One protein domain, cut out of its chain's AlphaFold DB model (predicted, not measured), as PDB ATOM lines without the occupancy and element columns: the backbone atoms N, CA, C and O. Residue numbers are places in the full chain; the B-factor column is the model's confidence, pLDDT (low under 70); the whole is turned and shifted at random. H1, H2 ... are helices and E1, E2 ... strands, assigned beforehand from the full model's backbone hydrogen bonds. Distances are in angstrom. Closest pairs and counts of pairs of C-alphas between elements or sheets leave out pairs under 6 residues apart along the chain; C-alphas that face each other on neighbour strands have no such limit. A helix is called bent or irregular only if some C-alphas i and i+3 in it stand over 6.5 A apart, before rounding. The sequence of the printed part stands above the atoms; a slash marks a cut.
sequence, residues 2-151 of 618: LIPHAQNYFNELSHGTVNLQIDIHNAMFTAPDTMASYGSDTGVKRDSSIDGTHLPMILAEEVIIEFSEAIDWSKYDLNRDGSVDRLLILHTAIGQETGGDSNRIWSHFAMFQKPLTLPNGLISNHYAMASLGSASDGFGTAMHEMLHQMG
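What this domain is: This is residues 2 to 151 of the 618 residues of the protein "M6 family metalloprotease domain-containing protein" of Candidatus Poseidoniaceae archaeon (UniProt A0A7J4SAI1). A small, strongly twisted sheet of three strands, E1 E3 E2, makes the core, with helix H3 on one face and helix H5 on the other, three layers in all. H1 lies off the sheet near H5, and short H2 touches H3. The printed part has 150 residues, with named elements in the order H1 H2 H3 H4 E1 E2 E3 H5, and the sheet is mixed. The class is mixed, helices and strands, with 72 residues, under half, in named elements. The whole is compact, with a radius of gyration of the C-alphas of 15.5 A and spans of 44 by 35 by 28 A.

How they stand to each other: H1, residues 2 to 14, is close to but not clearly touching H5, residues 135 to 148; their closest C-alphas, of Leu 2 and Phe 139, are 7.2 A apart. H2, residues 35 to 39, touches residues 55 to 59 alone of H3, residues 55 to 67; the closest C-alphas, of Tyr 38 and Leu 55, are 4.7 A apart. H4, residues 73 to 76, touches no helix. E1, residues 88 to 91, is parallel to E3, residues 123 to 131, with N 89 and O 128 at 2.8 A. E2, residues 108 to 117, forms an antiparallel hairpin with E3, with N 110 and O 127 at 3.0 A; E2 bends by 83 degrees at residue 114. H3 and H5 are on opposite faces of the sheet. The closest C-alphas of H3 and E2, of Met 57 and Phe 112, are 7.0 A apart. H5 lies over E3 and E2 at a height over the sheet of 7.5 A; the closest C-alphas of H5 and E3, of Ala 142 and Ala 130, are 5.4 A apart. Every O i to N i+4 pair is within hydrogen-bond range in H1 and H2, 8 of 9 in H3 and 7 of 10 in H5; H4 is too short for one.

Where its parts are: H1 begins at C-alpha 2 (212.173, 391.560, 308.099) and is 17.1 A long; H3 is 19.6 A, E2 21.5 A and E3 24.4 A. H5, 21.1 A, ends at C-alpha 148 (200.682, 393.090, 320.271) and is irregular: C-alphas 137 and 140 are 7.1 A apart.

The domain as a whole: The C-alphas farthest apart, of Gly 16 and Ile 50, are 46.1 A apart. The links H1 to H2, H2 to H3, H4 to E1 and E1 to E2 are long. The printed part has no cut, and no printed residue is under 70 in pLDDT.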
ATOM      1  N   LEU A   2     213.114 392.464 307.422       71.12
ATOM      2  CA  LEU A   2     212.173 391.560 308.099       71.12
ATOM      3  C   LEU A   2     212.508 390.063 308.001       71.12
ATOM      4  O   LEU A   2     212.644 389.433 309.035       71.12
ATOM      5  N   ILE A   3     212.705 389.480 306.811       75.94
ATOM      6  CA  ILE A   3     212.691 388.004 306.689       75.94
ATOM      7  C   ILE A   3     213.779 387.273 307.499       75.94
ATOM      8  O   ILE A   3     213.410 386.514 308.392       75.94
ATOM      9  N   PRO A   4     215.095 387.466 307.274       81.06
ATOM     10  CA  PRO A   4     216.070 386.689 308.036       81.06
ATOM     11  C   PRO A   4     216.118 387.095 309.517       81.06
ATOM     12  O   PRO A   4     216.359 386.247 310.366       81.06
ATOM     13  N   HIS A   5     215.865 388.364 309.855       88.62
ATOM     14  CA  HIS A   5     215.968 388.826 311.244       88.62
ATOM     15  C   HIS A   5     214.757 388.423 312.087       88.62
ATOM     16  O   HIS A   5     214.947 387.959 313.205       88.62
ATOM     17  N   ALA A   6     213.533 388.538 311.561       91.56
ATOM     18  CA  ALA A   6     212.329 388.124 312.280       91.56
ATOM     19  C   ALA A   6     212.308 386.604 312.476       91.56
ATOM     20  O   ALA A   6     211.987 386.138 313.561       91.56
ATOM     21  N   GLN A   7     212.726 385.820 311.473       92.38
ATOM     22  CA  GLN A   7     212.853 384.369 311.635       92.38
ATOM     23  C   GLN A   7     213.855 384.002 312.733       92.38
ATOM     24  O   GLN A   7     213.548 383.150 313.562       92.38
ATOM     25  N   ASN A   8     215.014 384.667 312.788       92.88
ATOM     26  CA  ASN A   8     215.980 384.455 313.868       92.88
ATOM     27  C   ASN A   8     215.407 384.853 315.236       92.88
ATOM     28  O   ASN A   8     215.565 384.099 316.192       92.88
ATOM     29  N   TYR A   9     214.704 385.986 315.311       94.94
ATOM     30  CA  TYR A   9     214.109 386.489 316.549       94.94
ATOM     31  C   TYR A   9     213.059 385.525 317.095       94.94
ATOM     32  O   TYR A   9     213.160 385.083 318.233       94.94
ATOM     33  N   PHE A  10     212.099 385.118 316.261       94.31
ATOM     34  CA  PHE A  10     211.065 384.167 316.663       94.31
ATOM     35  C   PHE A  10     211.620 382.767 316.931       94.31
ATOM     36  O   PHE A  10     211.100 382.069 317.799       94.31
ATOM     37  N   ASN A  11     212.681 382.345 316.236       93.75
ATOM     38  CA  ASN A  11     213.347 381.081 316.535       93.75
ATOM     39  C   ASN A  11     214.007 381.104 317.921       93.75
ATOM     40  O   ASN A  11     213.862 380.130 318.655       93.75
ATOM     41  N   GLU A  12     214.684 382.198 318.282       93.50
ATOM     42  CA  GLU A  12     215.277 382.366 319.612       93.50
ATOM     43  C   GLU A  12     214.189 382.466 320.691       93.50
ATOM     44  O   GLU A  12     214.174 381.673 321.627       93.50
ATOM     45  N   LEU A  13     213.211 383.358 320.499       94.50
ATOM     46  CA  LEU A  13     212.063 383.564 321.387       94.50
ATOM     47  C   LEU A  13     211.329 382.256 321.714       94.50
ATOM     48  O   LEU A  13     210.974 381.988 322.864       94.50
ATOM     49  N   SER A  14     211.074 381.448 320.685       93.56
ATOM     50  CA  SER A  14     210.266 380.236 320.795       93.56
ATOM     51  C   SER A  14     211.084 378.961 321.018       93.56
ATOM     52  O   SER A  14     210.497 377.884 321.124       93.56
ATOM     53  N   HIS A  15     212.417 379.044 321.035       90.69
ATOM     54  CA  HIS A  15     213.311 377.881 320.970       90.69
ATOM     55  C   HIS A  15     212.925 376.888 319.856       90.69
ATOM     56  O   HIS A  15     212.920 375.669 320.038       90.69
ATOM     57  N   GLY A  16     212.561 377.426 318.688       89.75
ATOM     58  CA  GLY A  16     212.173 376.660 317.503       89.75
ATOM     59  C   GLY A  16     210.774 376.031 317.545       89.75
ATOM     60  O   GLY A  16     210.450 375.235 316.662       89.75
ATOM     61  N   THR A  17     209.933 376.357 318.535       90.88
ATOM     62  CA  THR A  17     208.540 375.868 318.590       90.88
ATOM     63  C   THR A  17     207.592 376.649 317.675       90.88
ATOM     64  O   THR A  17     206.550 376.123 317.286       90.88
ATOM     65  N   VAL A  18     207.967 377.868 317.269       90.56
ATOM     66  CA  VAL A  18     207.218 378.694 316.312       90.56
ATOM     67  C   VAL A  18     207.839 378.585 314.921       90.56
ATOM     68  O   VAL A  18     209.037 378.793 314.735       90.56
ATOM     69  N   ASN A  19     207.001 378.315 313.917       89.38
ATOM     70  CA  ASN A  19     207.378 378.396 312.508       89.38
ATOM     71  C   ASN A  19     206.831 379.692 311.900       89.38
ATOM     72  O   ASN A  19     205.624 379.822 311.698       89.38
ATOM     73  N   LEU A  20     207.724 380.638 311.604       91.19
ATOM     74  CA  LEU A  20     207.370 381.917 310.999       91.19
ATOM     75  C   LEU A  20     207.496 381.863 309.468       91.19
ATOM     76  O   LEU A  20     208.604 381.868 308.913       91.19
ATOM     77  N   GLN A  21     206.351 381.906 308.790       91.00
ATOM     78  CA  GLN A  21     206.263 382.158 307.355       91.00
ATOM     79  C   GLN A  21     205.892 383.624 307.112       91.00
ATOM     80  O   GLN A  21     204.907 384.117 307.650       91.00
ATOM     81  N   ILE A  22     206.687 384.315 306.291       91.50
ATOM     82  CA  ILE A  22     206.462 385.720 305.940       91.50
ATOM     83  C   ILE A  22     206.141 385.800 304.453       91.50
ATOM     84  O   ILE A  22     207.014 385.559 303.614       91.50
ATOM     85  N   ASP A  23     204.914 386.204 304.145       92.44
ATOM     86  CA  ASP A  23     204.453 386.452 302.784       92.44
ATOM     87  C   ASP A  23     204.415 387.971 302.545       92.44
ATOM     88  O   ASP A  23     203.631 388.697 303.149       92.44
ATOM     89  N   ILE A  24     205.296 388.475 301.674       91.38
ATOM     90  CA  ILE A  24     205.347 389.903 301.321       91.38
ATOM     91  C   ILE A  24     204.567 390.121 300.028       91.38
ATOM     92  O   ILE A  24     204.920 389.559 298.985       91.38
ATOM     93  N   HIS A  25     203.543 390.977 300.070       91.44
ATOM     94  CA  HIS A  25     202.871 391.412 298.852       91.44
ATOM     95  C   HIS A  25     203.837 392.230 297.977       91.44
ATOM     96  O   HIS A  25     204.537 393.120 298.454       91.44
ATOM     97  N   ASN A  26     203.921 391.899 296.690       87.88
ATOM     98  CA  ASN A  26     204.952 392.429 295.791       87.88
ATOM     99  C   ASN A  26     204.578 393.760 295.116       87.88
ATOM    100  O   ASN A  26     205.402 394.307 294.377       87.88
ATOM    101  N   ALA A  27     203.366 394.269 295.343       91.88
ATOM    102  CA  ALA A  27     202.927 395.572 294.868       91.88
ATOM    103  C   ALA A  27     203.021 396.621 295.984       91.88
ATOM    104  O   ALA A  27     202.752 396.343 297.149       91.88
ATOM    105  N   MET A  28     203.400 397.840 295.604       92.00
ATOM    106  CA  MET A  28     203.430 398.992 296.500       92.00
ATOM    107  C   MET A  28     202.159 399.815 296.297       92.00
ATOM    108  O   MET A  28     201.844 400.184 295.166       92.00
ATOM    109  N   PHE A  29     201.468 400.133 297.388       94.69
ATOM    110  CA  PHE A  29     200.375 401.096 297.371       94.69
ATOM    111  C   PHE A  29     200.936 402.520 297.371       94.69
ATOM    112  O   PHE A  29     201.818 402.845 298.166       94.69
ATOM    113  N   THR A  30     200.440 403.368 296.472       95.62
ATOM    114  CA  THR A  30     200.712 404.810 296.514       95.62
ATOM    115  C   THR A  30     199.463 405.496 297.032       95.62
ATOM    116  O   THR A  30     198.462 405.538 296.320       95.62
ATOM    117  N   ALA A  31     199.539 406.021 298.253       94.75
ATOM    118  CA  ALA A  31     198.429 406.728 298.869       94.75
ATOM    119  C   ALA A  31     198.012 407.951 298.024       94.75
ATOM    120  O   ALA A  31     198.886 408.632 297.470       94.75
ATOM    121  N   PRO A  32     196.702 408.221 297.883       94.94
ATOM    122  CA  PRO A  32     196.198 409.350 297.105       94.94
ATOM    123  C   PRO A  32     196.556 410.705 297.728       94.94
ATOM    124  O   PRO A  32     196.743 411.678 296.991       94.94
ATOM    125  N   ASP A  33     196.677 410.763 299.055       96.00
ATOM    126  CA  ASP A  33     196.915 411.993 299.799       96.00
ATOM    127  C   ASP A  33     198.357 412.137 300.318       96.00
ATOM    128  O   ASP A  33     199.222 411.271 300.182       96.00
ATOM    129  N   THR A  34     198.651 413.310 300.881       95.50
ATOM    130  CA  THR A  34     199.976 413.637 301.425       95.50
ATOM    131  C   THR A  34     200.240 412.939 302.760       95.50
ATOM    132  O   THR A  34     199.303 412.573 303.456       95.50
ATOM    133  N   MET A  35     201.507 412.850 303.186       93.75
ATOM    134  CA  MET A  35     201.870 412.266 304.492       93.75
ATOM    135  C   MET A  35     201.105 412.900 305.666       93.75
ATOM    136  O   MET A  35     200.606 412.183 306.524       93.75
ATOM    137  N   ALA A  36     200.921 414.226 305.649       94.56
ATOM    138  CA  ALA A  36     200.178 414.940 306.688       94.56
ATOM    139  C   ALA A  36     198.712 414.496 306.803       94.56
ATOM    140  O   ALA A  36     198.144 414.578 307.882       94.56
ATOM    141  N   SER A  37     198.103 413.991 305.729       95.25
ATOM    142  CA  SER A  37     196.730 413.477 305.779       95.25
ATOM    143  C   SER A  37     196.609 412.190 306.601       95.25
ATOM    144  O   SER A  37     195.512 411.864 307.041       95.25
ATOM    145  N   TYR A  38     197.721 411.481 306.812       96.31
ATOM    146  CA  TYR A  38     197.755 410.189 307.499       96.31
ATOM    147  C   TYR A  38     198.552 410.203 308.805       96.31
ATOM    148  O   TYR A  38     198.383 409.288 309.597       96.31
ATOM    149  N   GLY A  39     199.419 411.193 309.031       94.88
ATOM    150  CA  GLY A  39     200.303 411.226 310.202       94.88
ATOM    151  C   GLY A  39     200.516 412.613 310.795       94.88
ATOM    152  O   GLY A  39     201.590 412.893 311.311       94.88
ATOM    153  N   SER A  40     199.567 413.543 310.625       94.25
ATOM    154  CA  SER A  40     199.657 414.840 311.305       94.25
ATOM    155  C   SER A  40     199.309 414.725 312.784       94.25
ATOM    156  O   SER A  40     198.285 414.138 313.130       94.25
ATOM    157  N   ASP A  41     200.074 415.404 313.630       92.25
ATOM    158  CA  ASP A  41     199.761 415.530 315.055       92.25
ATOM    159  C   ASP A  41     198.725 416.632 315.334       92.25
ATOM    160  O   ASP A  41     198.780 417.727 314.758       92.25
ATOM    161  N   THR A  42     197.843 416.398 316.311       87.06
ATOM    162  CA  THR A  42     196.955 417.422 316.879       87.06
ATOM    163  C   THR A  42     197.274 417.653 318.356       87.06
ATOM    164  O   THR A  42     196.898 416.888 319.247       87.06
ATOM    165  N   GLY A  43     197.937 418.776 318.646       82.88
ATOM    166  CA  GLY A  43     198.331 419.131 320.010       82.88
ATOM    167  C   GLY A  43     199.394 418.171 320.542       82.88
ATOM    168  O   GLY A  43     200.502 418.144 320.022       82.88
ATOM    169  N   VAL A  44     199.060 417.419 321.594       75.25
ATOM    170  CA  VAL A  44     199.930 416.370 322.164       75.25
ATOM    171  C   VAL A  44     199.615 414.975 321.621       75.25
ATOM    172  O   VAL A  44     200.381 414.045 321.861       75.25
ATOM    173  N   LYS A  45     198.495 414.816 320.903       81.19
ATOM    174  CA  LYS A  45     198.077 413.534 320.341       81.19
ATOM    175  C   LYS A  45     198.721 413.344 318.975       81.19
ATOM    176  O   LYS A  45     198.493 414.140 318.059       81.19
ATOM    177  N   ARG A  46     199.509 412.282 318.853       88.56
ATOM    178  CA  ARG A  46     200.154 411.910 317.593       88.56
ATOM    179  C   ARG A  46     199.134 411.401 316.593       88.56
ATOM    180  O   ARG A  46     198.091 410.903 317.013       88.56
ATOM    181  N   ASP A  47     199.439 411.547 315.306       91.81
ATOM    182  CA  ASP A  47     198.717 410.860 314.229       91.81
ATOM    183  C   ASP A  47     197.185 411.029 314.278       91.81
ATOM    184  O   ASP A  47     196.416 410.130 313.935       91.81
ATOM    185  N   SER A  48     196.715 412.192 314.730       90.38
ATOM    186  CA  SER A  48     195.304 412.411 315.040       90.38
ATOM    187  C   SER A  48     194.767 413.692 314.432       90.38
ATOM    188  O   SER A  48     195.448 414.717 314.360       90.38
ATOM    189  N   SER A  49     193.510 413.650 314.004       87.25
ATOM    190  CA  SER A  49     192.740 414.830 313.607       87.25
ATOM    191  C   SER A  49     192.162 415.570 314.816       87.25
ATOM    192  O   SER A  49     192.139 415.084 315.947       87.25
ATOM    193  N   ILE A  50     191.596 416.751 314.552       81.25
ATOM    194  CA  ILE A  50     190.965 417.591 315.577       81.25
ATOM    195  C   ILE A  50     189.769 416.945 316.286       81.25
ATOM    196  O   ILE A  50     189.465 417.305 317.418       81.25
ATOM    197  N   ASP A  51     189.110 415.983 315.643       78.19
ATOM    198  CA  ASP A  51     188.001 415.212 316.214       78.19
ATOM    199  C   ASP A  51     188.457 413.913 316.914       78.19
ATOM    200  O   ASP A  51     187.629 413.113 317.368       78.19
ATOM    201  N   GLY A  52     189.778 413.712 317.021       78.12
ATOM    202  CA  GLY A  52     190.413 412.567 317.667       78.12
ATOM    203  C   GLY A  52     190.449 411.296 316.822       78.12
ATOM    204  O   GLY A  52     190.699 410.229 317.373       78.12
ATOM    205  N   THR A  53     190.175 411.374 315.518       85.56
ATOM    206  CA  THR A  53     190.316 410.220 314.617       85.56
ATOM    207  C   THR A  53     191.791 409.858 314.453       85.56
ATOM    208  O   THR A  53     192.612 410.735 314.189       85.56
ATOM    209  N   HIS A  54     192.117 408.569 314.586       91.38
ATOM    210  CA  HIS A  54     193.454 408.026 314.325       91.38
ATOM    211  C   HIS A  54     193.696 407.950 312.813       91.38
ATOM    212  O   HIS A  54     193.152 407.079 312.131       91.38
ATOM    213  N   LEU A  55     194.470 408.889 312.275       95.31
ATOM    214  CA  LEU A  55     194.662 409.092 310.836       95.31
ATOM    215  C   LEU A  55     195.314 407.902 310.102       95.31
ATOM    216  O   LEU A  55     194.872 407.597 308.989       95.31
ATOM    217  N   PRO A  56     196.289 407.168 310.679       96.50
ATOM    218  CA  PRO A  56     196.900 406.016 310.019       96.50
ATOM    219  C   PRO A  56     195.916 404.883 309.726       96.50
ATOM    220  O   PRO A  56     196.141 404.105 308.797       96.50
ATOM    221  N   MET A  57     194.795 404.819 310.460       96.00
ATOM    222  CA  MET A  57     193.724 403.860 310.192       96.00
ATOM    223  C   MET A  57     193.169 404.037 308.782       96.00
ATOM    224  O   MET A  57     192.973 403.048 308.087       96.00
ATOM    225  N   ILE A  58     193.019 405.281 308.317       95.81
ATOM    226  CA  ILE A  58     192.536 405.587 306.965       95.81
ATOM    227  C   ILE A  58     193.487 404.990 305.918       95.81
ATOM    228  O   ILE A  58     193.043 404.334 304.978       95.81
ATOM    229  N   LEU A  59     194.804 405.143 306.107       96.75
ATOM    230  CA  LEU A  59     195.798 404.551 305.208       96.75
ATOM    231  C   LEU A  59     195.730 403.018 305.221       96.75
ATOM    232  O   LEU A  59     195.830 402.387 304.169       96.75
ATOM    233  N   ALA A  60     195.569 402.413 306.400       97.25
ATOM    234  CA  ALA A  60     195.443 400.968 306.528       97.25
ATOM    235  C   ALA A  60     194.200 400.439 305.792       97.25
ATOM    236  O   ALA A  60     194.305 399.466 305.043       97.25
ATOM    237  N   GLU A  61     193.053 401.109 305.939       96.62
ATOM    238  CA  GLU A  61     191.821 400.783 305.213       96.62
ATOM    239  C   GLU A  61     192.021 400.867 303.695       96.62
ATOM    240  O   GLU A  61     191.695 399.918 302.981       96.62
ATOM    241  N   GLU A  62     192.605 401.960 303.196       96.62
ATOM    242  CA  GLU A  62     192.864 402.155 301.766       96.62
ATOM    243  C   GLU A  62     193.760 401.054 301.178       96.62
ATOM    244  O   GLU A  62     193.438 400.486 300.130       96.62
ATOM    245  N   VAL A  63     194.851 400.706 301.870       96.00
ATOM    246  CA  VAL A  63     195.785 399.647 301.449       96.00
ATOM    247  C   VAL A  63     195.090 398.285 301.399       96.00
ATOM    248  O   VAL A  63     195.252 397.539 300.430       96.00
ATOM    249  N   ILE A  64     194.328 397.943 302.440       95.88
ATOM    250  CA  ILE A  64     193.643 396.649 302.538       95.88
ATOM    251  C   ILE A  64     192.548 396.540 301.476       95.88
ATOM    252  O   ILE A  64     192.428 395.497 300.832       95.88
ATOM    253  N   ILE A  65     191.772 397.606 301.256       94.88
ATOM    254  CA  ILE A  65     190.707 397.635 300.248       94.88
ATOM    255  C   ILE A  65     191.288 397.477 298.842       94.88
ATOM    256  O   ILE A  65     190.786 396.642 298.084       94.88
ATOM    257  N   GLU A  66     192.354 398.210 298.504       95.81
ATOM    258  CA  GLU A  66     192.997 398.134 297.182       95.81
ATOM    259  C   GLU A  66     193.450 396.706 296.846       95.81
ATOM    260  O   GLU A  66     193.246 396.226 295.729       95.81
ATOM    261  N   PHE A  67     194.027 395.991 297.816       94.81
ATOM    262  CA  PHE A  67     194.546 394.637 297.604       94.81
ATOM    263  C   PHE A  67     193.598 393.513 298.036       94.81
ATOM    264  O   PHE A  67     193.974 392.340 297.965       94.81
ATOM    265  N   SER A  68     192.368 393.840 298.437       94.06
ATOM    266  CA  SER A  68     191.403 392.889 299.002       94.06
ATOM    267  C   SER A  68     191.172 391.667 298.105       94.06
ATOM    268  O   SER A  68     191.279 390.541 298.580       94.06
ATOM    269  N   GLU A  69     190.959 391.872 296.803       93.62
ATOM    270  CA  GLU A  69     190.741 390.810 295.803       93.62
ATOM    271  C   GLU A  69     192.043 390.154 295.298       93.62
ATOM    272  O   GLU A  69     192.019 389.084 294.686       93.62
ATOM    273  N   ALA A  70     193.197 390.798 295.507       93.62
ATOM    274  CA  ALA A  70     194.494 390.324 295.016       93.62
ATOM    275  C   ALA A  70     195.190 389.358 295.991       93.62
ATOM    276  O   ALA A  70     196.105 388.629 295.594       93.62
ATOM    277  N   ILE A  71     194.778 389.368 297.259       94.25
ATOM    278  CA  ILE A  71     195.351 388.562 298.335       94.25
ATOM    279  C   ILE A  71     194.379 387.440 298.707       94.25
ATOM    280  O   ILE A  71     193.191 387.654 298.924       94.25
ATOM    281  N   ASP A  72     194.899 386.219 298.817       94.12
ATOM    282  CA  ASP A  72     194.156 385.103 299.401       94.12
ATOM    283  C   ASP A  72     194.240 385.172 300.930       94.12
ATOM    284  O   ASP A  72     195.123 384.575 301.549       94.12
ATOM    285  N   TRP A  73     193.332 385.947 301.526       95.50
ATOM    286  CA  TRP A  73     193.290 386.210 302.968       95.50
ATOM    287  C   TRP A  73     193.018 384.969 303.819       95.50
ATOM    288  O   TRP A  73     193.394 384.943 304.986       95.50
ATOM    289  N   SER A  74     192.439 383.914 303.235       94.75
ATOM    290  CA  SER A  74     192.133 382.669 303.954       94.75
ATOM    291  C   SER A  74     193.375 381.958 304.497       94.75
ATOM    292  O   SER A  74     193.277 381.144 305.409       94.75
ATOM    293  N   LYS A  75     194.559 382.284 303.966       94.88
ATOM    294  CA  LYS A  75     195.847 381.777 304.455       94.88
ATOM    295  C   LYS A  75     196.254 382.341 305.813       94.88
ATOM    296  O   LYS A  75     197.099 381.736 306.468       94.88
ATOM    297  N   TYR A  76     195.709 383.494 306.188       95.38
ATOM    298  CA  TYR A  76     196.104 384.239 307.383       95.38
ATOM    299  C   TYR A  76     195.066 384.157 308.507       95.38
ATOM    300  O   TYR A  76     195.246 384.810 309.525       95.38
ATOM    301  N   ASP A  77     194.018 383.353 308.321       96.06
ATOM    302  CA  ASP A  77     193.132 382.861 309.377       96.06
ATOM    303  C   ASP A  77     193.700 381.520 309.885       96.06
ATOM    304  O   ASP A  77     193.354 380.428 309.418       96.06
ATOM    305  N   LEU A  78     194.706 381.612 310.755       93.56
ATOM    306  CA  LEU A  78     195.521 380.498 311.240       93.56
ATOM    307  C   LEU A  78     194.730 379.589 312.189       93.56
ATOM    308  O   LEU A  78     195.027 378.392 312.272       93.56
ATOM    309  N   ASN A  79     193.733 380.134 312.891       93.81
ATOM    310  CA  ASN A  79     192.908 379.413 313.864       93.81
ATOM    311  C   ASN A  79     191.495 379.047 313.342       93.81
ATOM    312  O   ASN A  79     190.815 378.237 313.979       93.81
ATOM    313  N   ARG A  80     191.101 379.533 312.155       96.00
ATOM    314  CA  ARG A  80     189.799 379.323 311.493       96.00
ATOM    315  C   ARG A  80     188.618 379.972 312.213       96.00
ATOM    316  O   ARG A  80     187.528 379.389 312.231       96.00
ATOM    317  N   ASP A  81     188.821 381.138 312.809       96.06
ATOM    318  CA  ASP A  81     187.763 381.913 313.464       96.06
ATOM    319  C   ASP A  81     187.081 382.932 312.533       96.06
ATOM    320  O   ASP A  81     186.100 383.574 312.920       96.06
ATOM    321  N   GLY A  82     187.529 383.021 311.277       96.31
ATOM    322  CA  GLY A  82     187.019 383.967 310.294       96.31
ATOM    323  C   GLY A  82     187.719 385.326 310.326       96.31
ATOM    324  O   GLY A  82     187.279 386.240 309.621       96.31
ATOM    325  N   SER A  83     188.795 385.482 311.101       96.69
ATOM    326  CA  SER A  83     189.594 386.700 311.175       96.69
ATOM    327  C   SER A  83     191.012 386.521 310.632       96.69
ATOM    328  O   SER A  83     191.597 385.447 310.672       96.69
ATOM    329  N   VAL A  84     191.576 387.601 310.092       96.88
ATOM    330  CA  VAL A  84     193.002 387.664 309.756       96.88
ATOM    331  C   VAL A  84     193.803 387.872 311.037       96.88
ATOM    332  O   VAL A  84     193.665 388.894 311.706       96.88
ATOM    333  N   ASP A  85     194.682 386.924 311.342       95.38
ATOM    334  CA  ASP A  85     195.429 386.884 312.595       95.38
ATOM    335  C   ASP A  85     196.586 387.884 312.646       95.38
ATOM    336  O   ASP A  85     196.820 388.523 313.675       95.38
ATOM    337  N   ARG A  86     197.376 387.967 311.569       94.19
ATOM    338  CA  ARG A  86     198.644 388.713 311.540       94.19
ATOM    339  C   ARG A  86     198.756 389.539 310.264       94.19
ATOM    340  O   ARG A  86     198.879 388.985 309.173       94.19
ATOM    341  N   LEU A  87     198.776 390.861 310.411       96.25
ATOM    342  CA  LEU A  87     198.933 391.814 309.316       96.25
ATOM    343  C   LEU A  87     199.935 392.906 309.699       96.25
ATOM    344  O   LEU A  87     199.776 393.586 310.711       96.25
ATOM    345  N   LEU A  88     200.961 393.092 308.866       96.12
ATOM    346  CA  LEU A  88     201.936 394.173 308.995       96.12
ATOM    347  C   LEU A  88     201.908 395.050 307.747       96.12
ATOM    348  O   LEU A  88     202.186 394.577 306.644       96.12
ATOM    349  N   ILE A  89     201.631 396.335 307.935       96.50
ATOM    350  CA  ILE A  89     201.699 397.356 306.896       96.50
ATOM    351  C   ILE A  89     203.014 398.117 307.055       96.50
ATOM    352  O   ILE A  89     203.342 398.619 308.125       96.50
ATOM    353  N   LEU A  90     203.786 398.208 305.975       94.69
ATOM    354  CA  LEU A  90     205.066 398.911 305.979       94.69
ATOM    355  C   LEU A  90     204.956 400.196 305.175       94.69
ATOM    356  O   LEU A  90     204.791 400.150 303.955       94.69
ATOM    357  N   HIS A  91     205.103 401.340 305.839       94.25
ATOM    358  CA  HIS A  91     205.152 402.627 305.151       94.25
ATOM    359  C   HIS A  91     206.599 403.005 304.803       94.25
ATOM    360  O   HIS A  91     207.553 402.675 305.506       94.25
ATOM    361  N   THR A  92     206.798 403.705 303.684       92.62
ATOM    362  CA  THR A  92     208.143 403.997 303.152       92.62
ATOM    363  C   THR A  92     208.831 405.199 303.804       92.62
ATOM    364  O   THR A  92     210.025 405.410 303.595       92.62
ATOM    365  N   ALA A  93     208.092 406.024 304.547       92.50
ATOM    366  CA  ALA A  93     208.640 407.179 305.260       92.50
ATOM    367  C   ALA A  93     209.385 406.742 306.529       92.50
ATOM    368  O   ALA A  93     209.040 405.715 307.095       92.50
ATOM    369  N   ILE A  94     210.371 407.523 306.988       92.94
ATOM    370  CA  ILE A  94     210.991 407.334 308.321       92.94
ATOM    371  C   ILE A  94     209.909 407.553 309.382       92.94
ATOM    372  O   ILE A  94     209.205 408.561 309.278       92.94
ATOM    373  N   GLY A  95     209.790 406.640 310.344       93.25
ATOM    374  CA  GLY A  95     208.828 406.737 311.443       93.25
ATOM    375  C   GLY A  95     209.128 407.916 312.366       93.25
ATOM    376  O   GLY A  95     210.293 408.299 312.547       93.25
ATOM    377  N   GLN A  96     208.086 408.520 312.931       93.19
ATOM    378  CA  GLN A  96     208.225 409.661 313.836       93.19
ATOM    379  C   GLN A  96     209.076 409.320 315.071       93.19
ATOM    380  O   GLN A  96     209.927 410.116 315.474       93.19
ATOM    381  N   GLU A  97     208.951 408.097 315.580       88.50
ATOM    382  CA  GLU A  97     209.696 407.543 316.714       88.50
ATOM    383  C   GLU A  97     211.218 407.474 316.485       88.50
ATOM    384  O   GLU A  97     212.001 407.468 317.431       88.50
ATOM    385  N   THR A  98     211.653 407.493 315.220       86.44
ATOM    386  CA  THR A  98     213.073 407.444 314.815       86.44
ATOM    387  C   THR A  98     213.591 408.778 314.261       86.44
ATOM    388  O   THR A  98     214.625 408.832 313.593       86.44
ATOM    389  N   GLY A  99     212.885 409.882 314.532       85.31
ATOM    390  CA  GLY A  99     213.282 411.233 314.117       85.31
ATOM    391  C   GLY A  99     212.555 411.766 312.880       85.31
ATOM    392  O   GLY A  99     213.017 412.730 312.261       85.31
ATOM    393  N   GLY A 100     211.430 411.154 312.502       89.56
ATOM    394  CA  GLY A 100     210.471 411.743 311.574       89.56
ATOM    395  C   GLY A 100     209.838 413.037 312.111       89.56
ATOM    396  O   GLY A 100     209.783 413.266 313.315       89.56
ATOM    397  N   ASP A 101     209.379 413.909 311.208       92.94
ATOM    398  CA  ASP A 101     208.618 415.109 311.585       92.94
ATOM    399  C   ASP A 101     207.158 414.777 311.956       92.94
ATOM    400  O   ASP A 101     206.699 413.664 311.729       92.94
ATOM    401  N   SER A 102     206.420 415.755 312.494       92.50
ATOM    402  CA  SER A 102     205.036 415.614 312.991       92.50
ATOM    403  C   SER A 102     203.962 415.397 311.914       92.50
ATOM    404  O   SER A 102     202.787 415.617 312.184       92.50
ATOM    405  N   ASN A 103     204.357 415.119 310.668       94.19
ATOM    406  CA  ASN A 103     203.460 414.672 309.597       94.19
ATOM    407  C   ASN A 103     203.734 413.218 309.200       94.19
ATOM    408  O   ASN A 103     203.254 412.764 308.158       94.19
ATOM    409  N   ARG A 104     204.609 412.530 309.934       94.44
ATOM    410  CA  ARG A 104     204.985 411.149 309.673       94.44
ATOM    411  C   ARG A 104     204.346 410.273 310.721       94.44
ATOM    412  O   ARG A 104     204.344 410.629 311.886       94.44
ATOM    413  N   ILE A 105     203.911 409.109 310.264       95.69
ATOM    414  CA  ILE A 105     203.275 408.107 311.103       95.69
ATOM    415  C   ILE A 105     204.272 407.610 312.155       95.69
ATOM    416  O   ILE A 105     205.436 407.328 311.832       95.69
ATOM    417  N   TRP A 106     203.802 407.513 313.392       94.31
ATOM    418  CA  TRP A 106     204.432 406.783 314.481       94.31
ATOM    419  C   TRP A 106     204.021 405.308 314.378       94.31
ATOM    420  O   TRP A 106     202.836 404.999 314.257       94.31
ATOM    421  N   SER A 107     204.983 404.385 314.372       94.62
ATOM    422  CA  SER A 107     204.692 402.940 314.271       94.62
ATOM    423  C   SER A 107     203.771 402.464 315.413       94.62
ATOM    424  O   SER A 107     203.957 402.895 316.545       94.62
ATOM    425  N   HIS A 108     202.772 401.621 315.132       93.81
ATOM    426  CA  HIS A 108     201.767 401.205 316.125       93.81
ATOM    427  C   HIS A 108     201.027 399.914 315.740       93.81
ATOM    428  O   HIS A 108     200.946 399.542 314.566       93.81
ATOM    429  N   PHE A 109     200.388 399.297 316.728       94.75
ATOM    430  CA  PHE A 109     199.286 398.352 316.596       94.75
ATOM    431  C   PHE A 109     197.955 399.064 316.864       94.75
ATOM    432  O   PHE A 109     197.846 399.870 317.787       94.75
ATOM    433  N   ALA A 110     196.928 398.780 316.060       92.81
ATOM    434  CA  ALA A 110     195.594 399.328 316.284       92.81
ATOM    435  C   ALA A 110     194.482 398.373 315.840       92.81
ATOM    436  O   ALA A 110     194.587 397.668 314.831       92.81
ATOM    437  N   MET A 111     193.368 398.433 316.569       92.31
ATOM    438  CA  MET A 111     192.088 397.850 316.167       92.31
ATOM    439  C   MET A 111     191.352 398.814 315.229       92.31
ATOM    440  O   MET A 111     191.347 400.028 315.448       92.31
ATOM    441  N   PHE A 112     190.684 398.293 314.202       92.81
ATOM    442  CA  PHE A 112     189.764 399.096 313.400       92.81
ATOM    443  C   PHE A 112     188.520 399.448 314.220       92.81
ATOM    444  O   PHE A 112     187.907 398.572 314.829       92.81
ATOM    445  N   GLN A 113     188.076 400.710 314.166       86.25
ATOM    446  CA  GLN A 113     186.809 401.122 314.795       86.25
ATOM    447  C   GLN A 113     185.620 400.316 314.258       86.25
ATOM    448  O   GLN A 113     184.677 399.997 314.980       86.25
ATOM    449  N   LYS A 114     185.672 399.993 312.965       90.25
ATOM    450  CA  LYS A 114     184.760 399.068 312.312       90.25
ATOM    451  C   LYS A 114     185.596 398.012 311.591       90.25
ATOM    452  O   LYS A 114     186.287 398.375 310.641       90.25
ATOM    453  N   PRO A 115     185.501 396.730 311.977       94.00
ATOM    454  CA  PRO A 115     186.246 395.677 311.306       94.00
ATOM    455  C   PRO A 115     186.002 395.664 309.795       94.00
ATOM    456  O   PRO A 115     184.872 395.854 309.324       94.00
ATOM    457  N   LEU A 116     187.066 395.428 309.030       96.06
ATOM    458  CA  LEU A 116     187.010 395.424 307.573       96.06
ATOM    459  C   LEU A 116     186.558 394.062 307.065       96.06
ATOM    460  O   LEU A 116     187.154 393.038 307.389       96.06
ATOM    461  N   THR A 117     185.516 394.049 306.234       95.94
ATOM    462  CA  THR A 117     185.074 392.832 305.548       95.94
ATOM    463  C   THR A 117     185.948 392.571 304.328       95.94
ATOM    464  O   THR A 117     186.055 393.411 303.436       95.94
ATOM    465  N   LEU A 118     186.526 391.380 304.283       95.81
ATOM    466  CA  LEU A 118     187.368 390.874 303.207       95.81
ATOM    467  C   LEU A 118     186.589 389.849 302.360       95.81
ATOM    468  O   LEU A 118     185.504 389.395 302.757       95.81
ATOM    469  N   PRO A 119     187.112 389.446 301.187       94.62
ATOM    470  CA  PRO A 119     186.501 388.388 300.391       94.62
ATOM    471  C   PRO A 119     186.246 387.110 301.201       94.62
ATOM    472  O   PRO A 119     186.968 386.777 302.138       94.62
ATOM    473  N   ASN A 120     185.202 386.374 300.812       91.75
ATOM    474  CA  ASN A 120     184.741 385.143 301.473       91.75
ATOM    475  C   ASN A 120     184.224 385.316 302.914       91.75
ATOM    476  O   ASN A 120     184.040 384.324 303.611       91.75
ATOM    477  N   GLY A 121     183.931 386.550 303.340       92.12
ATOM    478  CA  GLY A 121     183.357 386.830 304.659       92.12
ATOM    479  C   GLY A 121     184.378 386.868 305.794       92.12
ATOM    480  O   GLY A 121     183.971 386.911 306.951       92.12
ATOM    481  N   LEU A 122     185.675 386.864 305.465       96.88
ATOM    482  CA  LEU A 122     186.752 387.072 306.431       96.88
ATOM    483  C   LEU A 122     186.759 388.514 306.942       96.88
ATOM    484  O   LEU A 122     186.258 389.425 306.275       96.88
ATOM    485  N   ILE A 123     187.348 388.723 308.116       97.19
ATOM    486  CA  ILE A 123     187.369 390.025 308.782       97.19
ATOM    487  C   ILE A 123     188.794 390.401 309.202       97.19
ATOM    488  O   ILE A 123     189.478 389.627 309.869       97.19
ATOM    489  N   SER A 124     189.224 391.623 308.881       96.50
ATOM    490  CA  SER A 124     190.405 392.233 309.507       96.50
ATOM    491  C   SER A 124     189.951 393.081 310.692       96.50
ATOM    492  O   SER A 124     189.308 394.114 310.498       96.50
ATOM    493  N   ASN A 125     190.265 392.639 311.911       95.75
ATOM    494  CA  ASN A 125     189.945 393.381 313.135       95.75
ATOM    495  C   ASN A 125     191.016 394.421 313.482       95.75
ATOM    496  O   ASN A 125     190.697 395.463 314.046       95.75
ATOM    497  N   HIS A 126     192.266 394.165 313.102       95.62
ATOM    498  CA  HIS A 126     193.424 394.966 313.487       95.62
ATOM    499  C   HIS A 126     194.503 394.980 312.410       95.62
ATOM    500  O   HIS A 126     194.416 394.274 311.401       95.62
ATOM    501  N   TYR A 127     195.526 395.795 312.648       97.38
ATOM    502  CA  TYR A 127     196.772 395.822 311.892       97.38
ATOM    503  C   TYR A 127     197.920 396.309 312.787       97.38
ATOM    504  O   TYR A 127     197.702 397.035 313.756       97.38
ATOM    505  N   ALA A 128     199.148 395.939 312.432       97.25
ATOM    506  CA  ALA A 128     200.343 396.665 312.848       97.25
ATOM    507  C   ALA A 128     200.867 397.498 311.677       97.25
ATOM    508  O   ALA A 128     200.810 397.064 310.521       97.25
ATOM    509  N   MET A 129     201.416 398.673 311.963       96.81
ATOM    510  CA  MET A 129     202.061 399.539 310.988       96.81
ATOM    511  C   MET A 129     203.455 399.929 311.468       96.81
ATOM    512  O   MET A 129     203.617 400.386 312.593       96.81
ATOM    513  N   ALA A 130     204.458 399.765 310.603       95.31
ATOM    514  CA  ALA A 130     205.840 400.102 310.930       95.31
ATOM    515  C   ALA A 130     206.586 400.777 309.773       95.31
ATOM    516  O   ALA A 130     206.264 400.598 308.590       95.31
ATOM    517  N   SER A 131     207.629 401.534 310.112       93.94
ATOM    518  CA  SER A 131     208.452 402.237 309.132       93.94
ATOM    519  C   SER A 131     209.482 401.336 308.444       93.94
ATOM    520  O   SER A 131     210.388 400.783 309.065       93.94
ATOM    521  N   LEU A 132     209.438 401.289 307.110       89.56
ATOM    522  CA  LEU A 132     210.545 400.779 306.294       89.56
ATOM    523  C   LEU A 132     211.680 401.810 306.160       89.56
ATOM    524  O   LEU A 132     212.844 401.440 305.981       89.56
ATOM    525  N   GLY A 133     211.344 403.102 306.222       85.94
ATOM    526  CA  GLY A 133     212.292 404.210 306.084       85.94
ATOM    527  C   GLY A 133     213.315 404.283 307.219       85.94
ATOM    528  O   GLY A 133     214.428 404.756 306.993       85.94
ATOM    529  N   SER A 134     212.972 403.756 308.396       86.38
ATOM    530  CA  SER A 134     213.849 403.655 309.571       86.38
ATOM    531  C   SER A 134     214.926 402.567 309.456       86.38
ATOM    532  O   SER A 134     215.772 402.431 310.335       86.38
ATOM    533  N   ALA A 135     214.961 401.823 308.344       86.56
ATOM    534  CA  ALA A 135     215.991 400.827 308.064       86.56
ATOM    535  C   ALA A 135     216.168 399.820 309.227       86.56
ATOM    536  O   ALA A 135     215.192 399.376 309.824       86.56
ATOM    537  N   SER A 136     217.398 399.383 309.508       82.88
ATOM    538  CA  SER A 136     217.671 398.405 310.571       82.88
ATOM    539  C   SER A 136     217.182 398.839 311.950       82.88
ATOM    540  O   SER A 136     216.923 397.979 312.783       82.88
ATOM    541  N   ASP A 137     217.045 400.145 312.160       83.81
ATOM    542  CA  ASP A 137     216.746 400.742 313.456       83.81
ATOM    543  C   ASP A 137     215.243 400.635 313.779       83.81
ATOM    544  O   ASP A 137     214.843 400.713 314.932       83.81
ATOM    545  N   GLY A 138     214.403 400.367 312.767       88.00
ATOM    546  CA  GLY A 138     212.974 400.081 312.938       88.00
ATOM    547  C   GLY A 138     212.639 398.603 313.179       88.00
ATOM    548  O   GLY A 138     211.461 398.263 313.265       88.00
ATOM    549  N   PHE A 139     213.627 397.697 313.246       93.56
ATOM    550  CA  PHE A 139     213.351 396.261 313.413       93.56
ATOM    551  C   PHE A 139     212.702 395.953 314.768       93.56
ATOM    552  O   PHE A 139     211.690 395.257 314.804       93.56
ATOM    553  N   GLY A 140     213.253 396.487 315.858       94.75
ATOM    554  CA  GLY A 140     212.731 396.300 317.208       94.75
ATOM    555  C   GLY A 140     211.316 396.841 317.365       94.75
ATOM    556  O   GLY A 140     210.446 396.112 317.828       94.75
ATOM    557  N   THR A 141     211.054 398.053 316.870       94.12
ATOM    558  CA  THR A 141     209.704 398.634 316.818       94.12
ATOM    559  C   THR A 141     208.744 397.760 316.013       94.12
ATOM    560  O   THR A 141     207.678 397.416 316.499       94.12
ATOM    561  N   ALA A 142     209.131 397.294 314.821       94.69
ATOM    562  CA  ALA A 142     208.271 396.400 314.045       94.69
ATOM    563  C   ALA A 142     207.961 395.086 314.784       94.69
ATOM    564  O   ALA A 142     206.849 394.579 314.681       94.69
ATOM    565  N   MET A 143     208.921 394.509 315.517       95.94
ATOM    566  CA  MET A 143     208.680 393.300 316.314       95.94
ATOM    567  C   MET A 143     207.805 393.571 317.540       95.94
ATOM    568  O   MET A 143     206.957 392.737 317.844       95.94
ATOM    569  N   HIS A 144     207.959 394.726 318.188       96.31
ATOM    570  CA  HIS A 144     207.085 395.196 319.264       96.31
ATOM    571  C   HIS A 144     205.619 395.247 318.797       96.31
ATOM    572  O   HIS A 144     204.781 394.524 319.338       96.31
ATOM    573  N   GLU A 145     205.329 395.941 317.687       95.69
ATOM    574  CA  GLU A 145     203.955 396.021 317.155       95.69
ATOM    575  C   GLU A 145     203.395 394.658 316.721       95.69
ATOM    576  O   GLU A 145     202.200 394.376 316.819       95.69
ATOM    577  N   MET A 146     204.262 393.772 316.224       95.44
ATOM    578  CA  MET A 146     203.864 392.412 315.859       95.44
ATOM    579  C   MET A 146     203.511 391.552 317.077       95.44
ATOM    580  O   MET A 146     202.665 390.666 316.951       95.44
ATOM    581  N   LEU A 147     204.136 391.785 318.233       96.94
ATOM    582  CA  LEU A 147     203.845 391.043 319.460       96.94
ATOM    583  C   LEU A 147     202.509 391.460 320.085       96.94
ATOM    584  O   LEU A 147     201.834 390.593 320.641       96.94
ATOM    585  N   HIS A 148     202.054 392.705 319.907       96.19
ATOM    586  CA  HIS A 148     200.682 393.090 320.271       96.19
ATOM    587  C   HIS A 148     199.632 392.241 319.545       96.19
ATOM    588  O   HIS A 148     198.685 391.763 320.163       96.19
ATOM    589  N   GLN A 149     199.853 391.913 318.264       94.88
ATOM    590  CA  GLN A 149     198.970 390.996 317.523       94.88
ATOM    591  C   GLN A 149     198.965 389.564 318.089       94.88
ATOM    592  O   GLN A 149     198.137 388.745 317.695       94.88
ATOM    593  N   MET A 150     199.904 389.230 318.977       93.69
ATOM    594  CA  MET A 150     199.971 387.953 319.692       93.69
ATOM    595  C   MET A 150     199.409 388.034 321.117       93.69
ATOM    596  O   MET A 150     199.423 387.021 321.809       93.69
ATOM    597  N   GLY A 151     198.910 389.202 321.537       93.88
ATOM    598  CA  GLY A 151     198.358 389.447 322.868       93.88
ATOM    599  C   GLY A 151     199.342 390.067 323.860       93.88
ATOM    600  O   GLY A 151     199.017 390.153 325.036       93.88
TER     601      GLY A 151